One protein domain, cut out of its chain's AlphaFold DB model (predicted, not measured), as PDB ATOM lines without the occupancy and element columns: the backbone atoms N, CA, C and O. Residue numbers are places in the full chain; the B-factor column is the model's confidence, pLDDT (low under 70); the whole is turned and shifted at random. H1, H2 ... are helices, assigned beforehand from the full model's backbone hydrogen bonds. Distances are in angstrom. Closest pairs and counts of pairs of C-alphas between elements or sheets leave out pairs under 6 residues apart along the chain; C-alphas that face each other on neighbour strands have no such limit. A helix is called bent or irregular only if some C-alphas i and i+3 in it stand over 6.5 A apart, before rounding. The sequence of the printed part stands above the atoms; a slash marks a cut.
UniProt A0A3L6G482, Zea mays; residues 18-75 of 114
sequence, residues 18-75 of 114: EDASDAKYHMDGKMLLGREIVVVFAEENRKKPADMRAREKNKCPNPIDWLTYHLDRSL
ATOM      1  N   GLU A  18      19.826 -18.049  22.256       94.31
ATOM      2  CA  GLU A  18      20.318 -19.106  23.149       94.31
ATOM      3  C   GLU A  18      20.393 -20.449  22.406       94.31
ATOM      4  O   GLU A  18      21.480 -21.004  22.266       94.31
ATOM      5  N   ASP A  19      19.294 -20.863  21.762       94.00
ATOM      6  CA  ASP A  19      19.242 -22.068  20.917       94.00
ATOM      7  C   ASP A  19      20.326 -22.069  19.826       94.00
ATOM      8  O   ASP A  19      20.930 -23.096  19.513       94.00
ATOM      9  N   ALA A  20      20.585 -20.904  19.220       92.06
ATOM     10  CA  ALA A  20      21.606 -20.765  18.186       92.06
ATOM     11  C   ALA A  20      23.025 -20.958  18.744       92.06
ATOM     12  O   ALA A  20      23.889 -21.515  18.061       92.06
ATOM     13  N   SER A  21      23.258 -20.502  19.974       93.62
ATOM     14  CA  SER A  21      24.534 -20.650  20.674       93.62
ATOM     15  C   SER A  21      24.777 -22.105  21.055       93.62
ATOM     16  O   SER A  21      25.854 -22.635  20.769       93.62
ATOM     17  N   ASP A  22      23.753 -22.775  21.581       95.44
ATOM     18  CA  ASP A  22      23.798 -24.200  21.901       95.44
ATOM     19  C   ASP A  22      24.023 -25.047  20.652       95.44
ATOM     20  O   ASP A  22      24.886 -25.929  20.637       95.44
ATOM     21  N   ALA A  23      23.307 -24.756  19.566       93.75
ATOM     22  CA  ALA A  23      23.494 -25.451  18.301       93.75
ATOM     23  C   ALA A  23      24.920 -25.284  17.768       93.75
ATOM     24  O   ALA A  23      25.530 -26.266  17.346       93.75
ATOM     25  N   LYS A  24      25.474 -24.066  17.814       93.88
ATOM     26  CA  LYS A  24      26.865 -23.814  17.426       93.88
ATOM     27  C   LYS A  24      27.830 -24.618  18.294       93.88
ATOM     28  O   LYS A  24      28.685 -25.301  17.747       93.88
ATOM     29  N   TYR A  25      27.673 -24.574  19.615       95.31
ATOM     30  CA  TYR A  25      28.549 -25.287  20.546       95.31
ATOM     31  C   TYR A  25      28.576 -26.797  20.279       95.31
ATOM     32  O   TYR A  25      29.638 -27.412  20.274       95.31
ATOM     33  N   HIS A  26      27.415 -27.396  20.012       94.38
ATOM     34  CA  HIS A  26      27.309 -28.843  19.852       94.38
ATOM     35  C   HIS A  26      27.594 -29.351  18.438       94.38
ATOM     36  O   HIS A  26      27.836 -30.551  18.288       94.38
ATOM     37  N   MET A  27      27.471 -28.517  17.404       94.25
ATOM     38  CA  MET A  27      27.517 -28.958  16.003       94.25
ATOM     39  C   MET A  27      28.745 -28.473  15.237       94.25
ATOM     40  O   MET A  27      29.044 -29.043  14.189       94.25
ATOM     41  N   ASP A  28      29.451 -27.456  15.728       93.12
ATOM     42  CA  ASP A  28      30.693 -26.999  15.108       93.12
ATOM     43  C   ASP A  28      31.757 -28.112  15.136       93.12
ATOM     44  O   ASP A  28      31.993 -28.734  16.172       93.12
ATOM     45  N   GLY A  29      32.341 -28.427  13.977       90.88
ATOM     46  CA  GLY A  29      33.332 -29.498  13.818       90.88
ATOM     47  C   GLY A  29      32.759 -30.921  13.798       90.88
ATOM     48  O   GLY A  29      33.508 -31.898  13.813       90.88
ATOM     49  N   LYS A  30      31.428 -31.100  13.768       93.31
ATOM     50  CA  LYS A  30      30.844 -32.447  13.676       93.31
ATOM     51  C   LYS A  30      30.939 -33.034  12.272       93.31
ATOM     52  O   LYS A  30      30.873 -32.346  11.259       93.31
ATOM     53  N   MET A  31      31.022 -34.360  12.214       93.06
ATOM     54  CA  MET A  31      30.954 -35.115  10.967       93.06
ATOM     55  C   MET A  31      29.494 -35.313  10.544       93.06
ATOM     56  O   MET A  31      28.733 -35.998  11.224       93.06
ATOM     57  N   LEU A  32      29.110 -34.758   9.394       87.50
ATOM     58  CA  LEU A  32      27.787 -34.910   8.794       87.50
ATOM     59  C   LEU A  32      27.930 -35.508   7.390       87.50
ATOM     60  O   LEU A  32      28.542 -34.913   6.506       87.50
ATOM     61  N   LEU A  33      27.366 -36.702   7.180       88.56
ATOM     62  CA  LEU A  33      27.421 -37.426   5.897       88.56
ATOM     63  C   LEU A  33      28.855 -37.583   5.340       88.56
ATOM     64  O   LEU A  33      29.081 -37.487   4.135       88.56
ATOM     65  N   GLY A  34      29.834 -37.789   6.229       89.56
ATOM     66  CA  GLY A  34      31.248 -37.942   5.863       89.56
ATOM     67  C   GLY A  34      31.979 -36.633   5.540       89.56
ATOM     68  O   GLY A  34      33.087 -36.681   5.014       89.56
ATOM     69  N   ARG A  35      31.384 -35.469   5.833       88.56
ATOM     70  CA  ARG A  35      32.020 -34.147   5.702       88.56
ATOM     71  C   ARG A  35      31.944 -33.388   7.019       88.56
ATOM     72  O   ARG A  35      30.936 -33.460   7.715       88.56
ATOM     73  N   GLU A  36      33.019 -32.704   7.383       91.12
ATOM     74  CA  GLU A  36      33.050 -31.897   8.602       91.12
ATOM     75  C   GLU A  36      32.270 -30.614   8.354       91.12
ATOM     76  O   GLU A  36      32.438 -29.973   7.312       91.12
ATOM     77  N   ILE A  37      31.372 -30.275   9.275       91.25
ATOM     78  CA  ILE A  37      30.587 -29.051   9.188       91.25
ATOM     79  C   ILE A  37      31.178 -27.982  10.095       91.25
ATOM     80  O   ILE A  37      31.610 -28.254  11.210       91.25
ATOM     81  N   VAL A  38      31.148 -26.745   9.609       91.44
ATOM     82  CA  VAL A  38      31.551 -25.562  10.367       91.44
ATOM     83  C   VAL A  38      30.307 -24.724  10.607       91.44
ATOM     84  O   VAL A  38      29.579 -24.400   9.663       91.44
ATOM     85  N   VAL A  39      30.052 -24.386  11.867       91.75
ATOM     86  CA  VAL A  39      28.884 -23.616  12.283       91.75
ATOM     87  C   VAL A  39      29.347 -22.261  12.795       91.75
ATOM     88  O   VAL A  39      29.982 -22.126  13.837       91.75
ATOM     89  N   VAL A  40      28.983 -21.219  12.057       90.25
ATOM     90  CA  VAL A  40      29.291 -19.829  12.398       90.25
ATOM     91  C   VAL A  40      28.005 -19.047  12.602       90.25
ATOM     92  O   VAL A  40      26.980 -19.340  11.978       90.25
ATOM     93  N   PHE A  41      28.054 -18.032  13.463       89.25
ATOM     94  CA  PHE A  41      26.963 -17.072  13.536       89.25
ATOM     95  C   PHE A  41      26.847 -16.336  12.202       89.25
ATOM     96  O   PHE A  41      27.842 -16.008  11.555       89.25
ATOM     97  N   ALA A  42      25.610 -16.105  11.772       83.75
ATOM     98  CA  ALA A  42      25.349 -15.367  10.552       83.75
ATOM     99  C   ALA A  42      25.567 -13.870  10.812       83.75
ATOM    100  O   ALA A  42      24.620 -13.159  11.137       83.75
ATOM    101  N   GLU A  43      26.806 -13.400  10.681       74.69
ATOM    102  CA  GLU A  43      27.102 -11.966  10.662       74.69
ATOM    103  C   GLU A  43      26.439 -11.311   9.435       74.69
ATOM    104  O   GLU A  43      26.236 -11.950   8.399       74.69
ATOM    105  N   GLU A  44      26.054 -10.046   9.587       56.84
ATOM    106  CA  GLU A  44      25.093  -9.221   8.830       56.84
ATOM    107  C   GLU A  44      25.377  -8.995   7.319       56.84
ATOM    108  O   GLU A  44      25.119  -7.937   6.764       56.84
ATOM    109  N   ASN A  45      25.895  -9.981   6.588       59.03
ATOM    110  CA  ASN A  45      26.167  -9.902   5.149       59.03
ATOM    111  C   ASN A  45      25.522 -11.068   4.390       59.03
ATOM    112  O   ASN A  45      26.148 -11.770   3.588       59.03
ATOM    113  N   ARG A  46      24.224 -11.291   4.624       62.31
ATOM    114  CA  ARG A  46      23.437 -12.259   3.850       62.31
ATOM    115  C   ARG A  46      23.272 -11.772   2.408       62.31
ATOM    116  O   ARG A  46      22.502 -10.857   2.130       62.31
ATOM    117  N   LYS A  47      23.925 -12.448   1.459       63.78
ATOM    118  CA  LYS A  47      23.526 -12.387   0.042       63.78
ATOM    119  C   LYS A  47      22.174 -13.073  -0.112       63.78
ATOM    120  O   LYS A  47      21.963 -14.140   0.470       63.78
ATOM    121  N   LYS A  48      21.258 -12.495  -0.894       64.81
ATOM    122  CA  LYS A  48      19.938 -13.105  -1.095       64.81
ATOM    123  C   LYS A  48      20.131 -14.482  -1.747       64.81
ATOM    124  O   LYS A  48      21.039 -14.653  -2.565       64.81
ATOM    125  N   PRO A  49      19.268 -15.474  -1.468       63.47
ATOM    126  CA  PRO A  49      19.353 -16.790  -2.109       63.47
ATOM    127  C   PRO A  49      19.329 -16.703  -3.650       63.47
ATOM    128  O   PRO A  49      19.902 -17.553  -4.331       63.47
ATOM    129  N   ALA A  50      18.729 -15.647  -4.212       61.47
ATOM    130  CA  ALA A  50      18.781 -15.331  -5.640       61.47
ATOM    131  C   ALA A  50      20.208 -15.018  -6.141       61.47
ATOM    132  O   ALA A  50      20.629 -15.561  -7.164       61.47
ATOM    133  N   ASP A  51      20.982 -14.234  -5.389       62.16
ATOM    134  CA  ASP A  51      22.364 -13.862  -5.730       62.16
ATOM    135  C   ASP A  51      23.293 -15.083  -5.688       62.16
ATOM    136  O   ASP A  51      24.239 -15.215  -6.471       62.16
ATOM    137  N   MET A  52      22.988 -16.034  -4.800       61.41
ATOM    138  CA  MET A  52      23.697 -17.307  -4.703       61.41
ATOM    139  C   MET A  52      23.451 -18.213  -5.914       61.41
ATOM    140  O   MET A  52      24.384 -18.890  -6.348       61.41
ATOM    141  N   ARG A  53      22.239 -18.209  -6.482       63.34
ATOM    142  CA  ARG A  53      21.906 -18.944  -7.718       63.34
ATOM    143  C   ARG A  53      22.506 -18.285  -8.963       63.34
ATOM    144  O   ARG A  53      22.829 -18.970  -9.930       63.34
ATOM    145  N   ALA A  54      22.676 -16.962  -8.945       59.31
ATOM    146  CA  ALA A  54      23.183 -16.196 -10.082       59.31
ATOM    147  C   ALA A  54      24.690 -16.388 -10.330       59.31
ATOM    148  O   ALA A  54      25.107 -16.454 -11.484       59.31
ATOM    149  N   ARG A  55      25.514 -16.561  -9.282       57.06
ATOM    150  CA  ARG A  55      26.973 -16.776  -9.423       57.06
ATOM    151  C   ARG A  55      27.318 -18.004 -10.283       57.06
ATOM    152  O   ARG A  55      28.347 -18.003 -10.947       57.06
ATOM    153  N   GLU A  56      26.454 -19.018 -10.319       56.28
ATOM    154  CA  GLU A  56      26.632 -20.214 -11.158       56.28
ATOM    155  C   GLU A  56      26.429 -19.946 -12.654       56.28
ATOM    156  O   GLU A  56      26.963 -20.687 -13.472       56.28
ATOM    157  N   LYS A  57      25.687 -18.896 -13.035       55.75
ATOM    158  CA  LYS A  57      25.556 -18.494 -14.447       55.75
ATOM    159  C   LYS A  57      26.812 -17.792 -14.974       55.75
ATOM    160  O   LYS A  57      27.021 -17.775 -16.178       55.75
ATOM    161  N   ASN A  58      27.651 -17.266 -14.077       51.88
ATOM    162  CA  ASN A  58      28.814 -16.443 -14.421       51.88
ATOM    163  C   ASN A  58      30.151 -17.193 -14.298       51.88
ATOM    164  O   ASN A  58      31.205 -16.563 -14.371       51.88
ATOM    165  N   LYS A  59      30.146 -18.522 -14.106       53.81
ATOM    166  CA  LYS A  59      31.341 -19.317 -14.408       53.81
ATOM    167  C   LYS A  59      31.419 -19.436 -15.923       53.81
ATOM    168  O   LYS A  59      30.760 -20.278 -16.525       53.81
ATOM    169  N   CYS A  60      32.191 -18.538 -16.522       52.69
ATOM    170  CA  CYS A  60      32.683 -18.696 -17.879       52.69
ATOM    171  C   CYS A  60      33.251 -20.122 -18.005       52.69
ATOM    172  O   CYS A  60      34.012 -20.523 -17.116       52.69
ATOM    173  N   PRO A  61      32.894 -20.898 -19.042       55.75
ATOM    174  CA  PRO A  61      33.598 -22.137 -19.348       55.75
ATOM    175  C   PRO A  61      35.087 -21.821 -19.475       55.75
ATOM    176  O   PRO A  61      35.448 -20.745 -19.965       55.75
ATOM    177  N   ASN A  62      35.953 -22.721 -19.016       64.44
ATOM    178  CA  ASN A  62      37.384 -22.519 -19.180       64.44
ATOM    179  C   ASN A  62      37.679 -22.355 -20.685       64.44
ATOM    180  O   ASN A  62      36.969 -22.937 -21.508       64.44
ATOM    181  N   PRO A  63      38.719 -21.607 -21.087       58.69
ATOM    182  CA  PRO A  63      39.056 -21.416 -22.504       58.69
ATOM    183  C   PRO A  63      39.168 -22.739 -23.288       58.69
ATOM    184  O   PRO A  63      38.838 -22.804 -24.470       58.69
ATOM    185  N   ILE A  64      39.580 -23.806 -22.597       63.66
ATOM    186  CA  ILE A  64      39.693 -25.173 -23.117       63.66
ATOM    187  C   ILE A  64      38.315 -25.787 -23.431       63.66
ATOM    188  O   ILE A  64      38.150 -26.453 -24.456       63.66
ATOM    189  N   ASP A  65      37.303 -25.519 -22.601       65.12
ATOM    190  CA  ASP A  65      35.941 -26.033 -22.777       65.12
ATOM    191  C   ASP A  65      35.287 -25.428 -24.032       65.12
ATOM    192  O   ASP A  65      34.592 -26.121 -24.776       65.12
ATOM    193  N   TRP A  66      35.562 -24.147 -24.321       60.81
ATOM    194  CA  TRP A  66      35.084 -23.472 -25.536       60.81
ATOM    195  C   TRP A  66      35.686 -24.077 -26.808       60.81
ATOM    196  O   TRP A  66      34.952 -24.332 -27.766       60.81
ATOM    197  N   LEU A  67      36.994 -24.353 -26.812       62.88
ATOM    198  CA  LEU A  67      37.679 -24.919 -27.976       62.88
ATOM    199  C   LEU A  67      37.178 -26.335 -28.293       62.88
ATOM    200  O   LEU A  67      36.902 -26.652 -29.451       62.88
ATOM    201  N   THR A  68      36.978 -27.148 -27.256       61.62
ATOM    202  CA  THR A  68      36.463 -28.520 -27.373       61.62
ATOM    203  C   THR A  68      35.059 -28.534 -27.982       61.62
ATOM    204  O   THR A  68      34.786 -29.301 -28.901       61.62
ATOM    205  N   TYR A  69      34.191 -27.604 -27.563       59.69
ATOM    206  CA  TYR A  69      32.823 -27.493 -28.082       59.69
ATOM    207  C   TYR A  69      32.760 -27.102 -29.571       59.69
ATOM    208  O   TYR A  69      31.851 -27.510 -30.296       59.69
ATOM    209  N   HIS A  70      33.720 -26.301 -30.047       60.47
ATOM    210  CA  HIS A  70      33.775 -25.865 -31.448       60.47
ATOM    211  C   HIS A  70      34.396 -26.931 -32.357       60.47
ATOM    212  O   HIS A  70      33.953 -27.092 -33.497       60.47
ATOM    213  N   LEU A  71      35.365 -27.699 -31.849       57.94
ATOM    214  CA  LEU A  71      35.925 -28.841 -32.569       57.94
ATOM    215  C   LEU A  71      34.882 -29.947 -32.768       57.94
ATOM    216  O   LEU A  71      34.722 -30.435 -33.884       57.94
ATOM    217  N   ASP A  72      34.111 -30.280 -31.731       54.59
ATOM    218  CA  ASP A  72      33.095 -31.340 -31.796       54.59
ATOM    219  C   ASP A  72      31.951 -30.977 -32.765       54.59
ATOM    220  O   ASP A  72      31.537 -31.769 -33.609       54.59
ATOM    221  N   ARG A  73      31.533 -29.700 -32.784       57.06
ATOM    222  CA  ARG A  73      30.547 -29.195 -33.760       57.06
ATOM    223  C   ARG A  73      31.024 -29.303 -35.211       57.06
ATOM    224  O   ARG A  73      30.199 -29.400 -36.118       57.06
ATOM    225  N   SER A  74      32.333 -29.266 -35.426       57.22
ATOM    226  CA  SER A  74      32.936 -29.398 -36.754       57.22
ATOM    227  C   SER A  74      32.991 -30.858 -37.217       57.22
ATOM    228  O   SER A  74      32.997 -31.116 -38.419       57.22
ATOM    229  N   LEU A  75      32.997 -31.803 -36.268       52.41
ATOM    230  CA  LEU A  75      33.066 -33.249 -36.499       52.41
ATOM    231  C   LEU A  75      31.695 -33.943 -36.408       52.41
ATOM    232  O   LEU A  75      31.572 -35.108 -36.787       52.41
TER     233      LEU A  75
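AT A GLANCE: This is residues 18 to 75 of the 114 residues of a protein of Zea mays (UniProt A0A3L6G482). This is an open, drawn-out string of three separate helices with no common core: H1 lies at one end, the link after it loops out and folds back past H1, and a long free arm with H2 and then H3 runs away from there. Residues 42 to 75, which include H2 and H3, stick out free, and this arm makes most of the length. The printed part has 58 residues with three named helices, in the order H1, H2, H3 along the chain, and no named strand; the class is all helix, with 33 of the residues in named helices. The whole is extended, with a radius of gyration of the C-alphas of 20.2 A and spans of 62 by 28 by 13 A.

HOW THE PARTS SIT: The printed part begins with H1, residues 18 to 27, which touches no helix. A long link of 21 residues, 28 to 48, follows. In it residues 31 to 32 pair with residues 35 to 36 as strands do, antiparallel, in stretches too short to be named. From residue 42 on the printed part stands free: no C-alpha there has another, 8 or more residues away along the chain, within 10 A. H2, residues 49 to 58, is apart from H1, with no C-alpha of the one within 8 A of the other. A tight link of 4 residues joins H2 to H3, residues 63 to 75, yet these two helices are also apart. H1 and H3 are apart as well. Every O i to N i+4 pair is within hydrogen-bond range in H1 and H3; in H2 it is 3 of 6, beside 5 of 7 O i to N i+3 pairs.

IN THESE COORDINATES: H1 runs from Glu 18, with its C-alpha at (20.318, -19.106, 23.149), to Met 27, 14.1 A from first to last C-alpha. H2 runs from Pro 49, with its C-alpha at (19.353, -16.790, -2.109), to Asn 58 and measures 15.5 A. H3, the longest helix with 13 residues, runs from Pro 63 to Leu 75 over 19.3 A and ends with C-alpha 75 at (33.066, -33.249, -36.499). None of the three helices is bent or irregular.

THE WHOLE: The two C-alphas farthest apart are those of the first and last printed residues, Glu 18 and Leu 75, at 62.6 A. The printed part has no cut. The C-alphas of the long link, residues 28 to 48, lie 12 to 19 A from the mean of all C-alphas. The mean pLDDT of the printed part is 73.6; it is 94 in H1 and 59 in both H2 and H3, and residues 44 to 75 are under 70, which is low confidence.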